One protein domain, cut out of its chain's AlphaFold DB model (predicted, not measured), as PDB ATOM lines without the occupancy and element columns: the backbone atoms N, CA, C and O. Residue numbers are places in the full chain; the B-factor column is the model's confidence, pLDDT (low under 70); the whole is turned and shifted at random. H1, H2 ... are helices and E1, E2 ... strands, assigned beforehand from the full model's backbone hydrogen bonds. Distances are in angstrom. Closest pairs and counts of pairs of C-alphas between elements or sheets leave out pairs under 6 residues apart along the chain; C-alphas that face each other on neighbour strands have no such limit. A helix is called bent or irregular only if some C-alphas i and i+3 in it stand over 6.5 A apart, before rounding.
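This is residues 107 to 209 of the 523 residues of the protein "ATPase family associated with various cellular activities (AAA)" of Rubrobacter radiotolerans (UniProt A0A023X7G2). Little regular structure: an elongated body with a helical hairpin, H1 and H2, toward one end and two small strand hairpins, E1 with E2 and E3 with E4, toward the other. Residues 107 to 135, with no named element, come first. The 103 printed residues, 40 in named elements of mixed class, are compact, radius of gyration of the C-alphas 14.6 A, spans 47 by 26 by 21 A.

E1, residues 136 to 138, and E2, residues 144 to 146, form an antiparallel hairpin; N 137 and O 145 are 3.1 A apart, within hydrogen-bond range. H1, residues 148 to 164, is irregular, with C-alphas 158 and 161 9.2 A apart. H2, residues 170 to 178, touches H1 in a helical hairpin, opposite ways at a shallow tilt of 16 degrees; the closest C-alphas, Lys 148 and Val 177, are 6.6 A apart. O i to N i+4 pairs are within range throughout H2 and in 9 of 13 in H1. E3, residues 192 to 195, and E4, residues 205 to 208, form an antiparallel hairpin, N 193 to O 207 2.8 A.

E1 begins at C-alpha 136 (108.619, 126.979, 99.880); E4 ends at C-alpha 208 (118.472, 134.263, 108.146). H1 is 21.8 A long from first to last C-alpha.

The farthest C-alphas, Pro 166 and Glu 199, are 48.8 A apart. The printed part has no cut; the link H2 to E3 is long. Residues under pLDDT 70 include 197 to 203.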
ATOM      1  N   SER A 107     110.678 155.184 105.479       60.84
ATOM      2  CA  SER A 107     110.735 154.204 106.575       60.84
ATOM      3  C   SER A 107     110.919 152.746 106.128       60.84
ATOM      4  O   SER A 107     111.200 151.892 106.962       60.84
ATOM      5  N   GLN A 108     110.737 152.449 104.840       62.78
ATOM      6  CA  GLN A 108     110.882 151.117 104.240       62.78
ATOM      7  C   GLN A 108     111.999 151.065 103.186       62.78
ATOM      8  O   GLN A 108     112.175 150.042 102.521       62.78
ATOM      9  N   ALA A 109     112.763 152.148 103.025       62.19
ATOM     10  CA  ALA A 109     113.916 152.179 102.136       62.19
ATOM     11  C   ALA A 109     114.939 151.113 102.572       62.19
ATOM     12  O   ALA A 109     115.297 151.041 103.745       62.19
ATOM     13  N   GLY A 110     115.358 150.255 101.639       63.50
ATOM     14  CA  GLY A 110     116.283 149.142 101.899       63.50
ATOM     15  C   GLY A 110     115.645 147.852 102.438       63.50
ATOM     16  O   GLY A 110     116.323 146.836 102.464       63.50
ATOM     17  N   ARG A 111     114.360 147.862 102.829       65.12
ATOM     18  CA  ARG A 111     113.612 146.657 103.266       65.12
ATOM     19  C   ARG A 111     112.550 146.216 102.263       65.12
ATOM     20  O   ARG A 111     112.169 145.050 102.206       65.12
ATOM     21  N   GLN A 112     112.024 147.165 101.498       71.88
ATOM     22  CA  GLN A 112     111.001 146.889 100.505       71.88
ATOM     23  C   GLN A 112     111.628 146.270  99.256       71.88
ATOM     24  O   GLN A 112     112.340 146.952  98.521       71.88
ATOM     25  N   LEU A 113     111.314 144.996  99.016       70.06
ATOM     26  CA  LEU A 113     111.830 144.248  97.873       70.06
ATOM     27  C   LEU A 113     111.227 144.729  96.546       70.06
ATOM     28  O   LEU A 113     111.949 144.803  95.565       70.06
ATOM     29  N   PHE A 114     109.938 145.099  96.520       75.31
ATOM     30  CA  PHE A 114     109.209 145.440  95.290       75.31
ATOM     31  C   PHE A 114     108.774 146.916  95.218       75.31
ATOM     32  O   PHE A 114     108.374 147.495  96.233       75.31
ATOM     33  N   PRO A 115     108.774 147.541  94.027       65.31
ATOM     34  CA  PRO A 115     108.585 148.981  93.852       65.31
ATOM     35  C   PRO A 115     107.109 149.421  93.950       65.31
ATOM     36  O   PRO A 115     106.537 149.957  93.006       65.31
ATOM     37  N   CYS A 116     106.464 149.233  95.105       75.25
ATOM     38  CA  CYS A 116     105.138 149.783  95.402       75.25
ATOM     39  C   CYS A 116     104.798 149.665  96.892       75.25
ATOM     40  O   CYS A 116     104.915 148.590  97.468       75.25
ATOM     41  N   LYS A 117     104.256 150.731  97.497       72.88
ATOM     42  CA  LYS A 117     103.783 150.732  98.892       72.88
ATOM     43  C   LYS A 117     102.633 149.742  99.158       72.88
ATOM     44  O   LYS A 117     102.395 149.400 100.309       72.88
ATOM     45  N   GLN A 118     101.874 149.354  98.129       76.12
ATOM     46  CA  GLN A 118     100.781 148.380  98.283       76.12
ATOM     47  C   GLN A 118     101.295 146.945  98.416       76.12
ATOM     48  O   GLN A 118     100.625 146.123  99.029       76.12
ATOM     49  N   ILE A 119     102.491 146.657  97.897       78.56
ATOM     50  CA  ILE A 119     103.117 145.349  98.067       78.56
ATOM     51  C   ILE A 119     103.641 145.265  99.503       78.56
ATOM     52  O   ILE A 119     104.257 146.215  99.998       78.56
ATOM     53  N   ARG A 120     103.389 144.153 100.200       77.31
ATOM     54  CA  ARG A 120     103.917 143.952 101.557       77.31
ATOM     55  C   ARG A 120     105.451 143.896 101.554       77.31
ATOM     56  O   ARG A 120     106.085 143.712 100.521       77.31
ATOM     57  N   VAL A 121     106.058 144.054 102.728       73.81
ATOM     58  CA  VAL A 121     107.514 143.916 102.883       73.81
ATOM     59  C   VAL A 121     107.874 142.434 102.847       73.81
ATOM     60  O   VAL A 121     107.546 141.702 103.784       73.81
ATOM     61  N   TYR A 122     108.551 142.010 101.777       77.56
ATOM     62  CA  TYR A 122     108.950 140.613 101.584       77.56
ATOM     63  C   TYR A 122     110.348 140.278 102.106       77.56
ATOM     64  O   TYR A 122     110.588 139.132 102.486       77.56
ATOM     65  N   ASP A 123     111.264 141.245 102.188       75.94
ATOM     66  CA  ASP A 123     112.630 141.002 102.663       75.94
ATOM     67  C   ASP A 123     112.788 141.344 104.150       75.94
ATOM     68  O   ASP A 123     113.426 142.317 104.548       75.94
ATOM     69  N   ASN A 124     112.135 140.549 105.001       75.44
ATOM     70  CA  ASN A 124     112.190 140.750 106.447       75.44
ATOM     71  C   ASN A 124     113.480 140.176 107.049       75.44
ATOM     72  O   ASN A 124     113.915 139.074 106.704       75.44
ATOM     73  N   GLU A 125     114.037 140.889 108.031       67.56
ATOM     74  CA  GLU A 125     115.167 140.437 108.862       67.56
ATOM     75  C   GLU A 125     114.803 139.218 109.734       67.56
ATOM     76  O   GLU A 125     115.675 138.478 110.189       67.56
ATOM     77  N   HIS A 126     113.509 138.989 109.974       74.56
ATOM     78  CA  HIS A 126     112.985 137.848 110.724       74.56
ATOM     79  C   HIS A 126     111.903 137.137 109.919       74.56
ATOM     80  O   HIS A 126     111.107 137.796 109.253       74.56
ATOM     81  N   LEU A 127     111.835 135.806 110.037       76.94
ATOM     82  CA  LEU A 127     110.802 135.012 109.373       76.94
ATOM     83  C   LEU A 127     109.413 135.422 109.872       76.94
ATOM     84  O   LEU A 127     109.035 135.132 111.009       76.94
ATOM     85  N   THR A 128     108.664 136.056 108.982       79.44
ATOM     86  CA  THR A 128     107.240 136.371 109.102       79.44
ATOM     87  C   THR A 128     106.458 135.645 108.011       79.44
ATOM     88  O   THR A 128     107.035 135.153 107.040       79.44
ATOM     89  N   GLU A 129     105.130 135.640 108.118       76.00
ATOM     90  CA  GLU A 129     104.251 135.090 107.077       76.00
ATOM     91  C   GLU A 129     104.438 135.767 105.709       76.00
ATOM     92  O   GLU A 129     104.229 135.130 104.686       76.00
ATOM     93  N   ASN A 130     104.896 137.024 105.678       78.31
ATOM     94  CA  ASN A 130     105.122 137.769 104.437       78.31
ATOM     95  C   ASN A 130     106.582 137.714 103.961       78.31
ATOM     96  O   ASN A 130     106.935 138.441 103.048       78.31
ATOM     97  N   SER A 131     107.460 136.929 104.589       85.31
ATOM     98  CA  SER A 131     108.852 136.825 104.132       85.31
ATOM     99  C   SER A 131     108.921 136.001 102.855       85.31
ATOM    100  O   SER A 131     108.317 134.942 102.809       85.31
ATOM    101  N   TRP A 132     109.673 136.414 101.836       85.38
ATOM    102  CA  TRP A 132     109.752 135.630 100.591       85.38
ATOM    103  C   TRP A 132     110.263 134.195 100.829       85.38
ATOM    104  O   TRP A 132     109.807 133.259 100.187       85.38
ATOM    105  N   TYR A 133     111.121 133.997 101.833       85.19
ATOM    106  CA  TYR A 133     111.626 132.690 102.266       85.19
ATOM    107  C   TYR A 133     110.665 131.924 103.205       85.19
ATOM    108  O   TYR A 133     111.042 130.915 103.800       85.19
ATOM    109  N   SER A 134     109.419 132.386 103.369       84.12
ATOM    110  CA  SER A 134     108.334 131.600 103.974       84.12
ATOM    111  C   SER A 134     107.627 130.706 102.942       84.12
ATOM    112  O   SER A 134     107.081 129.661 103.324       84.12
ATOM    113  N   PHE A 135     107.692 131.088 101.658       85.44
ATOM    114  CA  PHE A 135     107.099 130.412 100.505       85.44
ATOM    115  C   PHE A 135     108.069 129.357  99.975       85.44
ATOM    116  O   PHE A 135     109.125 129.678  99.430       85.44
ATOM    117  N   GLY A 136     107.738 128.091 100.203       84.81
ATOM    118  CA  GLY A 136     108.619 126.979  99.880       84.81
ATOM    119  C   GLY A 136     108.624 125.887 100.937       84.81
ATOM    120  O   GLY A 136     108.055 126.024 102.033       84.81
ATOM    121  N   GLU A 137     109.306 124.801 100.604       82.94
ATOM    122  CA  GLU A 137     109.326 123.577 101.392       82.94
ATOM    123  C   GLU A 137     110.745 123.035 101.547       82.94
ATOM    124  O   GLU A 137     111.616 123.214 100.689       82.94
ATOM    125  N   MET A 138     110.975 122.367 102.675       81.38
ATOM    126  CA  MET A 138     112.226 121.670 102.922       81.38
ATOM    127  C   MET A 138     112.226 120.354 102.151       81.38
ATOM    128  O   MET A 138     111.373 119.493 102.373       81.38
ATOM    129  N   GLY A 139     113.193 120.188 101.255       76.50
ATOM    130  CA  GLY A 139     113.407 118.913 100.597       76.50
ATOM    131  C   GLY A 139     113.982 117.867 101.546       76.50
ATOM    132  O   GLY A 139     114.578 118.175 102.578       76.50
ATOM    133  N   LYS A 140     113.841 116.595 101.170       72.88
ATOM    134  CA  LYS A 140     114.420 115.465 101.922       72.88
ATOM    135  C   LYS A 140     115.955 115.487 101.951       72.88
ATOM    136  O   LYS A 140     116.553 114.805 102.772       72.88
ATOM    137  N   ASP A 141     116.559 116.268 101.063       73.31
ATOM    138  CA  ASP A 141     117.985 116.571 100.953       73.31
ATOM    139  C   ASP A 141     118.452 117.693 101.901       73.31
ATOM    140  O   ASP A 141     119.624 118.046 101.889       73.31
ATOM    141  N   GLY A 142     117.561 118.259 102.727       73.44
ATOM    142  CA  GLY A 142     117.904 119.337 103.664       73.44
ATOM    143  C   GLY A 142     118.060 120.714 103.008       73.44
ATOM    144  O   GLY A 142     118.450 121.669 103.687       73.44
ATOM    145  N   VAL A 143     117.719 120.818 101.719       82.31
ATOM    146  CA  VAL A 143     117.727 122.049 100.926       82.31
ATOM    147  C   VAL A 143     116.308 122.606 100.848       82.31
ATOM    148  O   VAL A 143     115.367 121.923 100.433       82.31
ATOM    149  N   PHE A 144     116.140 123.870 101.229       83.38
ATOM    150  CA  PHE A 144     114.861 124.562 101.136       83.38
ATOM    151  C   PHE A 144     114.660 125.090  99.721       83.38
ATOM    152  O   PHE A 144     115.474 125.869  99.233       83.38
ATOM    153  N   ARG A 145     113.579 124.679  99.061       85.06
ATOM    154  CA  ARG A 145     113.227 125.141  97.712       85.06
ATOM    155  C   ARG A 145     112.237 126.282  97.831       85.06
ATOM    156  O   ARG A 145     111.197 126.123  98.467       85.06
ATOM    157  N   VAL A 146     112.583 127.425  97.256       87.00
ATOM    158  CA  VAL A 146     111.757 128.633  97.300       87.00
ATOM    159  C   VAL A 146     110.673 128.513  96.239       87.00
ATOM    160  O   VAL A 146     110.964 128.303  95.063       87.00
ATOM    161  N   ASP A 147     109.422 128.675  96.650       85.62
ATOM    162  CA  ASP A 147     108.283 128.646  95.738       85.62
ATOM    163  C   ASP A 147     108.060 130.044  95.145       85.62
ATOM    164  O   ASP A 147     107.332 130.882  95.685       85.62
ATOM    165  N   LYS A 148     108.754 130.319  94.037       83.06
ATOM    166  CA  LYS A 148     108.668 131.604  93.328       83.06
ATOM    167  C   LYS A 148     107.290 131.844  92.707       83.06
ATOM    168  O   LYS A 148     106.897 133.005  92.560       83.06
ATOM    169  N   GLU A 149     106.557 130.785  92.368       77.31
ATOM    170  CA  GLU A 149     105.189 130.891  91.855       77.31
ATOM    171  C   GLU A 149     104.269 131.417  92.960       77.31
ATOM    172  O   GLU A 149     103.616 132.443  92.771       77.31
ATOM    173  N   ALA A 150     104.341 130.840  94.164       80.94
ATOM    174  CA  ALA A 150     103.573 131.306  95.316       80.94
ATOM    175  C   ALA A 150     103.939 132.740  95.752       80.94
ATOM    176  O   ALA A 150     103.057 133.518  96.131       80.94
ATOM    177  N   VAL A 151     105.220 133.134  95.669       81.12
ATOM    178  CA  VAL A 151     105.634 134.535  95.901       81.12
ATOM    179  C   VAL A 151     104.993 135.464  94.865       81.12
ATOM    180  O   VAL A 151     104.470 136.518  95.229       81.12
ATOM    181  N   THR A 152     104.992 135.074  93.588       81.19
ATOM    182  CA  THR A 152     104.408 135.868  92.494       81.19
ATOM    183  C   THR A 152     102.901 136.030  92.662       81.19
ATOM    184  O   THR A 152     102.396 137.154  92.624       81.19
ATOM    185  N   GLU A 153     102.179 134.936  92.915       82.62
ATOM    186  CA  GLU A 153     100.734 134.962  93.164       82.62
ATOM    187  C   GLU A 153     100.385 135.869  94.344       82.62
ATOM    188  O   GLU A 153      99.458 136.682  94.270       82.62
ATOM    189  N   ARG A 154     101.170 135.795  95.425       83.50
ATOM    190  CA  ARG A 154     100.953 136.638  96.598       83.50
ATOM    191  C   ARG A 154     101.207 138.119  96.307       83.50
ATOM    192  O   ARG A 154     100.409 138.954  96.734       83.50
ATOM    193  N   VAL A 155     102.262 138.457  95.564       82.19
ATOM    194  CA  VAL A 155     102.567 139.844  95.166       82.19
ATOM    195  C   VAL A 155     101.461 140.417  94.273       82.19
ATOM    196  O   VAL A 155     101.029 141.552  94.487       82.19
ATOM    197  N   LEU A 156     100.949 139.638  93.316       80.12
ATOM    198  CA  LEU A 156      99.819 140.043  92.472       80.12
ATOM    199  C   LEU A 156      98.531 140.218  93.290       80.12
ATOM    200  O   LEU A 156      97.795 141.185  93.083       80.12
ATOM    201  N   SER A 157      98.296 139.343  94.271       83.38
ATOM    202  CA  SER A 157      97.175 139.475  95.204       83.38
ATOM    203  C   SER A 157      97.274 140.730  96.078       83.38
ATOM    204  O   SER A 157      96.248 141.361  96.324       83.38
ATOM    205  N   ASP A 158      98.469 141.104  96.549       82.19
ATOM    206  CA  ASP A 158      98.684 142.336  97.326       82.19
ATOM    207  C   ASP A 158      98.456 143.598  96.467       82.19
ATOM    208  O   ASP A 158      97.981 144.621  96.963       82.19
ATOM    209  N   LEU A 159      98.780 143.538  95.170       78.94
ATOM    210  CA  LEU A 159      98.569 144.642  94.231       78.94
ATOM    211  C   LEU A 159      97.084 144.873  93.913       78.94
ATOM    212  O   LEU A 159      96.664 146.030  93.798       78.94
ATOM    213  N   GLY A 160      96.293 143.806  93.755       81.81
ATOM    214  CA  GLY A 160      94.871 143.894  93.411       81.81
ATOM    215  C   GLY A 160      94.628 144.792  92.178       81.81
ATOM    216  O   GLY A 160      95.308 144.637  91.164       81.81
ATOM    217  N   PRO A 161      93.736 145.803  92.245       75.31
ATOM    218  CA  PRO A 161      93.509 146.742  91.136       75.31
ATOM    219  C   PRO A 161      94.751 147.550  90.710       75.31
ATOM    220  O   PRO A 161      94.786 148.108  89.613       75.31
ATOM    221  N   CYS A 162      95.789 147.634  91.555       74.88
ATOM    222  CA  CYS A 162      97.000 148.407  91.263       74.88
ATOM    223  C   CYS A 162      97.892 147.771  90.192       74.88
ATOM    224  O   CYS A 162      98.774 148.468  89.693       74.88
ATOM    225  N   VAL A 163      97.654 146.511  89.796       72.75
ATOM    226  CA  VAL A 163      98.312 145.878  88.632       72.75
ATOM    227  C   VAL A 163      98.153 146.746  87.374       72.75
ATOM    228  O   VAL A 163      99.013 146.761  86.506       72.75
ATOM    229  N   ARG A 164      97.085 147.547  87.300       74.75
ATOM    230  CA  ARG A 164      96.775 148.431  86.167       74.75
ATOM    231  C   ARG A 164      97.342 149.853  86.293       74.75
ATOM    232  O   ARG A 164      96.969 150.745  85.537       74.75
ATOM    233  N   CYS A 165      98.198 150.107  87.281       77.25
ATOM    234  CA  CYS A 165      98.788 151.423  87.512       77.25
ATOM    235  C   CYS A 165      99.821 151.768  86.417       77.25
ATOM    236  O   CYS A 165     100.810 151.050  86.300       77.25
ATOM    237  N   PRO A 166      99.712 152.918  85.718       75.25
ATOM    238  CA  PRO A 166     100.670 153.316  84.674       75.25
ATOM    239  C   PRO A 166     102.107 153.572  85.160       75.25
ATOM    240  O   PRO A 166     103.014 153.737  84.352       75.25
ATOM    241  N   ILE A 167     102.310 153.687  86.478       75.50
ATOM    242  CA  ILE A 167     103.626 153.908  87.106       75.50
ATOM    243  C   ILE A 167     104.217 152.590  87.637       75.50
ATOM    244  O   ILE A 167     105.406 152.541  87.939       75.50
ATOM    245  N   LEU A 168     103.395 151.550  87.827       74.94
ATOM    246  CA  LEU A 168     103.869 150.277  88.356       74.94
ATOM    247  C   LEU A 168     104.607 149.519  87.255       74.94
ATOM    248  O   LEU A 168     104.037 149.232  86.208       74.94
ATOM    249  N   ASP A 169     105.854 149.168  87.535       71.44
ATOM    250  CA  ASP A 169     106.665 148.338  86.659       71.44
ATOM    251  C   ASP A 169     106.516 146.870  87.091       71.44
ATOM    252  O   ASP A 169     107.142 146.401  88.052       71.44
ATOM    253  N   LEU A 170     105.579 146.170  86.446       69.75
ATOM    254  CA  LEU A 170     105.342 144.745  86.686       69.75
ATOM    255  C   LEU A 170     106.502 143.888  86.179       69.75
ATOM    256  O   LEU A 170     106.778 142.853  86.783       69.75
ATOM    257  N   ASP A 171     107.213 144.343  85.146       63.69
ATOM    258  CA  ASP A 171     108.375 143.648  84.599       63.69
ATOM    259  C   ASP A 171     109.529 143.681  85.609       63.69
ATOM    260  O   ASP A 171     110.085 142.638  85.948       63.69
ATOM    261  N   LEU A 172     109.798 144.848  86.210       67.94
ATOM    262  CA  LEU A 172     110.745 144.988  87.320       67.94
ATOM    263  C   LEU A 172     110.311 144.170  88.548       67.94
ATOM    264  O   LEU A 172     111.143 143.604  89.251       67.94
ATOM    265  N   THR A 173     109.007 144.088  88.828       70.06
ATOM    266  CA  THR A 173     108.491 143.276  89.943       70.06
ATOM    267  C   THR A 173     108.747 141.784  89.701       70.06
ATOM    268  O   THR A 173     109.251 141.104  90.594       70.06
ATOM    269  N   ALA A 174     108.473 141.286  88.493       67.38
ATOM    270  CA  ALA A 174     108.758 139.909  88.095       67.38
ATOM    271  C   ALA A 174     110.268 139.609  88.088       67.38
ATOM    272  O   ALA A 174     110.693 138.555  88.558       67.38
ATOM    273  N   GLU A 175     111.092 140.556  87.639       61.84
ATOM    274  CA  GLU A 175     112.556 140.485  87.699       61.84
ATOM    275  C   GLU A 175     113.065 140.327  89.140       61.84
ATOM    276  O   GLU A 175     113.931 139.495  89.416       61.84
ATOM    277  N   LEU A 176     112.509 141.094  90.080       74.00
ATOM    278  CA  LEU A 176     112.882 141.031  91.494       74.00
ATOM    279  C   LEU A 176     112.487 139.694  92.142       74.00
ATOM    280  O   LEU A 176     113.251 139.191  92.964       74.00
ATOM    281  N   VAL A 177     111.357 139.086  91.750       74.19
ATOM    282  CA  VAL A 177     110.996 137.720  92.182       74.19
ATOM    283  C   VAL A 177     111.949 136.696  91.566       74.19
ATOM    284  O   VAL A 177     112.424 135.798  92.258       74.19
ATOM    285  N   ALA A 178     112.278 136.840  90.282       70.38
ATOM    286  CA  ALA A 178     113.163 135.915  89.578       70.38
ATOM    287  C   ALA A 178     114.578 135.878  90.182       70.38
ATOM    288  O   ALA A 178     115.188 134.808  90.231       70.38
ATOM    289  N   ARG A 179     115.064 137.020  90.695       76.00
ATOM    290  CA  ARG A 179     116.344 137.164  91.413       76.00
ATOM    291  C   ARG A 179     116.384 136.495  92.786       76.00
ATOM    292  O   ARG A 179     117.476 136.354  93.338       76.00
ATOM    293  N   LEU A 180     115.242 136.109  93.359       79.56
ATOM    294  CA  LEU A 180     115.246 135.344  94.603       79.56
ATOM    295  C   LEU A 180     115.976 134.005  94.386       79.56
ATOM    296  O   LEU A 180     115.880 133.427  93.299       79.56
ATOM    297  N   PRO A 181     116.703 133.483  95.388       81.81
ATOM    298  CA  PRO A 181     117.304 132.157  95.303       81.81
ATOM    299  C   PRO A 181     116.267 131.086  94.937       81.81
ATOM    300  O   PRO A 181     115.159 131.102  95.461       81.81
ATOM    301  N   GLU A 182     116.618 130.153  94.049       80.06
ATOM    302  CA  GLU A 182     115.820 128.936  93.778       80.06
ATOM    303  C   GLU A 182     115.807 128.018  95.006       80.06
ATOM    304  O   GLU A 182     114.808 127.390  95.359       80.06
ATOM    305  N   THR A 183     116.954 127.965  95.677       86.38
ATOM    306  CA  THR A 183     117.195 127.112  96.826       86.38
ATOM    307  C   THR A 183     118.012 127.845  97.871       86.38
ATOM    308  O   THR A 183     118.946 128.580  97.544       86.38
ATOM    309  N   ILE A 184     117.694 127.586  99.129       83.00
ATOM    310  CA  ILE A 184     118.491 127.981 100.282       83.00
ATOM    311  C   ILE A 184     119.003 126.692 100.904       83.00
ATOM    312  O   ILE A 184     118.211 125.829 101.288       83.00
ATOM    313  N   ASP A 185     120.318 126.573 101.006       83.75
ATOM    314  CA  ASP A 185     120.964 125.481 101.724       83.75
ATOM    315  C   ASP A 185     121.629 126.042 102.988       83.75
ATOM    316  O   ASP A 185     122.744 126.559 102.918       83.75
ATOM    317  N   PRO A 186     120.963 125.953 104.154       77.94
ATOM    318  CA  PRO A 186     121.516 126.454 105.409       77.94
ATOM    319  C   PRO A 186     122.785 125.728 105.876       77.94
ATOM    320  O   PRO A 186     123.423 126.190 106.816       77.94
ATOM    321  N   SER A 187     123.136 124.582 105.281       72.81
ATOM    322  CA  SER A 187     124.342 123.828 105.638       72.81
ATOM    323  C   SER A 187     125.591 124.296 104.883       72.81
ATOM    324  O   SER A 187     126.699 124.158 105.403       72.81
ATOM    325  N   SER A 188     125.417 124.872 103.688       73.44
ATOM    326  CA  SER A 188     126.507 125.339 102.821       73.44
ATOM    327  C   SER A 188     126.554 126.858 102.636       73.44
ATOM    328  O   SER A 188     127.611 127.396 102.309       73.44
ATOM    329  N   GLN A 189     125.442 127.568 102.862       73.69
ATOM    330  CA  GLN A 189     125.358 129.022 102.717       73.69
ATOM    331  C   GLN A 189     125.488 129.728 104.071       73.69
ATOM    332  O   GLN A 189     124.646 129.570 104.957       73.69
ATOM    333  N   GLU A 190     126.510 130.576 104.211       69.44
ATOM    334  CA  GLU A 190     126.662 131.446 105.381       69.44
ATOM    335  C   GLU A 190     125.470 132.413 105.506       69.44
ATOM    336  O   GLU A 190     125.011 133.002 104.525       69.44
ATOM    337  N   GLY A 191     124.953 132.583 106.727       73.19
ATOM    338  CA  GLY A 191     123.839 133.496 107.001       73.19
ATOM    339  C   GLY A 191     122.437 132.880 106.906       73.19
ATOM    340  O   GLY A 191     121.459 133.622 106.991       73.19
ATOM    341  N   TRP A 192     122.302 131.552 106.811       81.38
ATOM    342  CA  TRP A 192     121.019 130.835 106.890       81.38
ATOM    343  C   TRP A 192     121.062 129.708 107.927       81.38
ATOM    344  O   TRP A 192     122.068 129.029 108.075       81.38
ATOM    345  N   SER A 193     119.974 129.504 108.676       79.25
ATOM    346  CA  SER A 193     119.846 128.397 109.633       79.25
ATOM    347  C   SER A 193     118.456 127.766 109.617       79.25
ATOM    348  O   SER A 193     117.473 128.341 109.136       79.25
ATOM    349  N   TYR A 194     118.371 126.543 110.140       79.25
ATOM    350  CA  TYR A 194     117.115 125.811 110.269       79.25
ATOM    351  C   TYR A 194     116.333 126.266 111.504       79.25
ATOM    352  O   TYR A 194     116.854 126.295 112.620       79.25
ATOM    353  N   ARG A 195     115.032 126.507 111.339       76.69
ATOM    354  CA  ARG A 195     114.071 126.585 112.443       76.69
ATOM    355  C   ARG A 195     113.244 125.300 112.470       76.69
ATOM    356  O   ARG A 195     112.338 125.113 111.656       76.69
ATOM    357  N   LYS A 196     113.564 124.419 113.423       71.31
ATOM    358  CA  LYS A 196     112.864 123.144 113.636       71.31
ATOM    359  C   LYS A 196     111.470 123.400 114.210       71.31
ATOM    360  O   LYS A 196     111.326 124.120 115.198       71.31
ATOM    361  N   ARG A 197     110.442 122.800 113.607       58.09
ATOM    362  CA  ARG A 197     109.061 122.845 114.107       58.09
ATOM    363  C   ARG A 197     108.489 121.426 114.154       58.09
ATOM    364  O   ARG A 197     107.750 121.010 113.269       58.09
ATOM    365  N   GLY A 198     108.859 120.691 115.202       58.06
ATOM    366  CA  GLY A 198     108.542 119.267 115.365       58.06
ATOM    367  C   GLY A 198     109.598 118.332 114.761       58.06
ATOM    368  O   GLY A 198     110.612 118.785 114.226       58.06
ATOM    369  N   GLU A 199     109.358 117.025 114.885       55.75
ATOM    370  CA  GLU A 199     110.298 115.957 114.497       55.75
ATOM    371  C   GLU A 199     110.328 115.674 112.985       55.75
ATOM    372  O   GLU A 199     111.311 115.137 112.488       55.75
ATOM    373  N   ASP A 200     109.293 116.083 112.245       61.50
ATOM    374  CA  ASP A 200     109.188 115.903 110.792       61.50
ATOM    375  C   ASP A 200     110.003 116.974 110.027       61.50
ATOM    376  O   ASP A 200     109.684 118.169 110.139       61.50
ATOM    377  N   PRO A 201     111.019 116.586 109.227       59.00
ATOM    378  CA  PRO A 201     111.830 117.507 108.426       59.00
ATOM    379  C   PRO A 201     111.018 118.368 107.450       59.00
ATOM    380  O   PRO A 201     111.405 119.503 107.175       59.00
ATOM    381  N   GLY A 202     109.860 117.886 106.977       59.06
ATOM    382  CA  GLY A 202     108.989 118.639 106.063       59.06
ATOM    383  C   GLY A 202     108.354 119.888 106.691       59.06
ATOM    384  O   GLY A 202     107.882 120.774 105.983       59.06
ATOM    385  N   ARG A 203     108.366 120.001 108.027       62.28
ATOM    386  CA  ARG A 203     107.822 121.159 108.763       62.28
ATOM    387  C   ARG A 203     108.871 122.203 109.130       62.28
ATOM    388  O   ARG A 203     108.541 123.209 109.766       62.28
ATOM    389  N   TRP A 204     110.131 121.969 108.782       74.06
ATOM    390  CA  TRP A 204     111.216 122.889 109.088       74.06
ATOM    391  C   TRP A 204     111.179 124.074 108.119       74.06
ATOM    392  O   TRP A 204     110.832 123.940 106.947       74.06
ATOM    393  N   LYS A 205     111.522 125.262 108.617       79.69
ATOM    394  CA  LYS A 205     111.614 126.487 107.808       79.69
ATOM    395  C   LYS A 205     113.016 127.067 107.910       79.69
ATOM    396  O   LYS A 205     113.719 126.818 108.891       79.69
ATOM    397  N   VAL A 206     113.411 127.849 106.915       82.38
ATOM    398  CA  VAL A 206     114.688 128.569 106.924       82.38
ATOM    399  C   VAL A 206     114.533 129.938 107.566       82.38
ATOM    400  O   VAL A 206     113.487 130.584 107.474       82.38
ATOM    401  N   VAL A 207     115.580 130.380 108.248       81.69
ATOM    402  CA  VAL A 207     115.692 131.728 108.802       81.69
ATOM    403  C   VAL A 207     117.058 132.293 108.447       81.69
ATOM    404  O   VAL A 207     118.021 131.537 108.346       81.69
ATOM    405  N   LYS A 208     117.164 133.612 108.273       79.25
ATOM    406  CA  LYS A 208     118.472 134.263 108.146       79.25
ATOM    407  C   LYS A 208     119.214 134.092 109.480       79.25
ATOM    408  O   LYS A 208     118.730 134.555 110.519       79.25
ATOM    409  N   ALA A 209     120.315 133.344 109.469       63.50
ATOM    410  CA  ALA A 209     121.141 133.106 110.642       63.50
ATOM    411  C   ALA A 209     121.775 134.421 111.086       63.50
ATOM    412  O   ALA A 209     122.238 135.221 110.272       63.50
TER     413      ALA A 209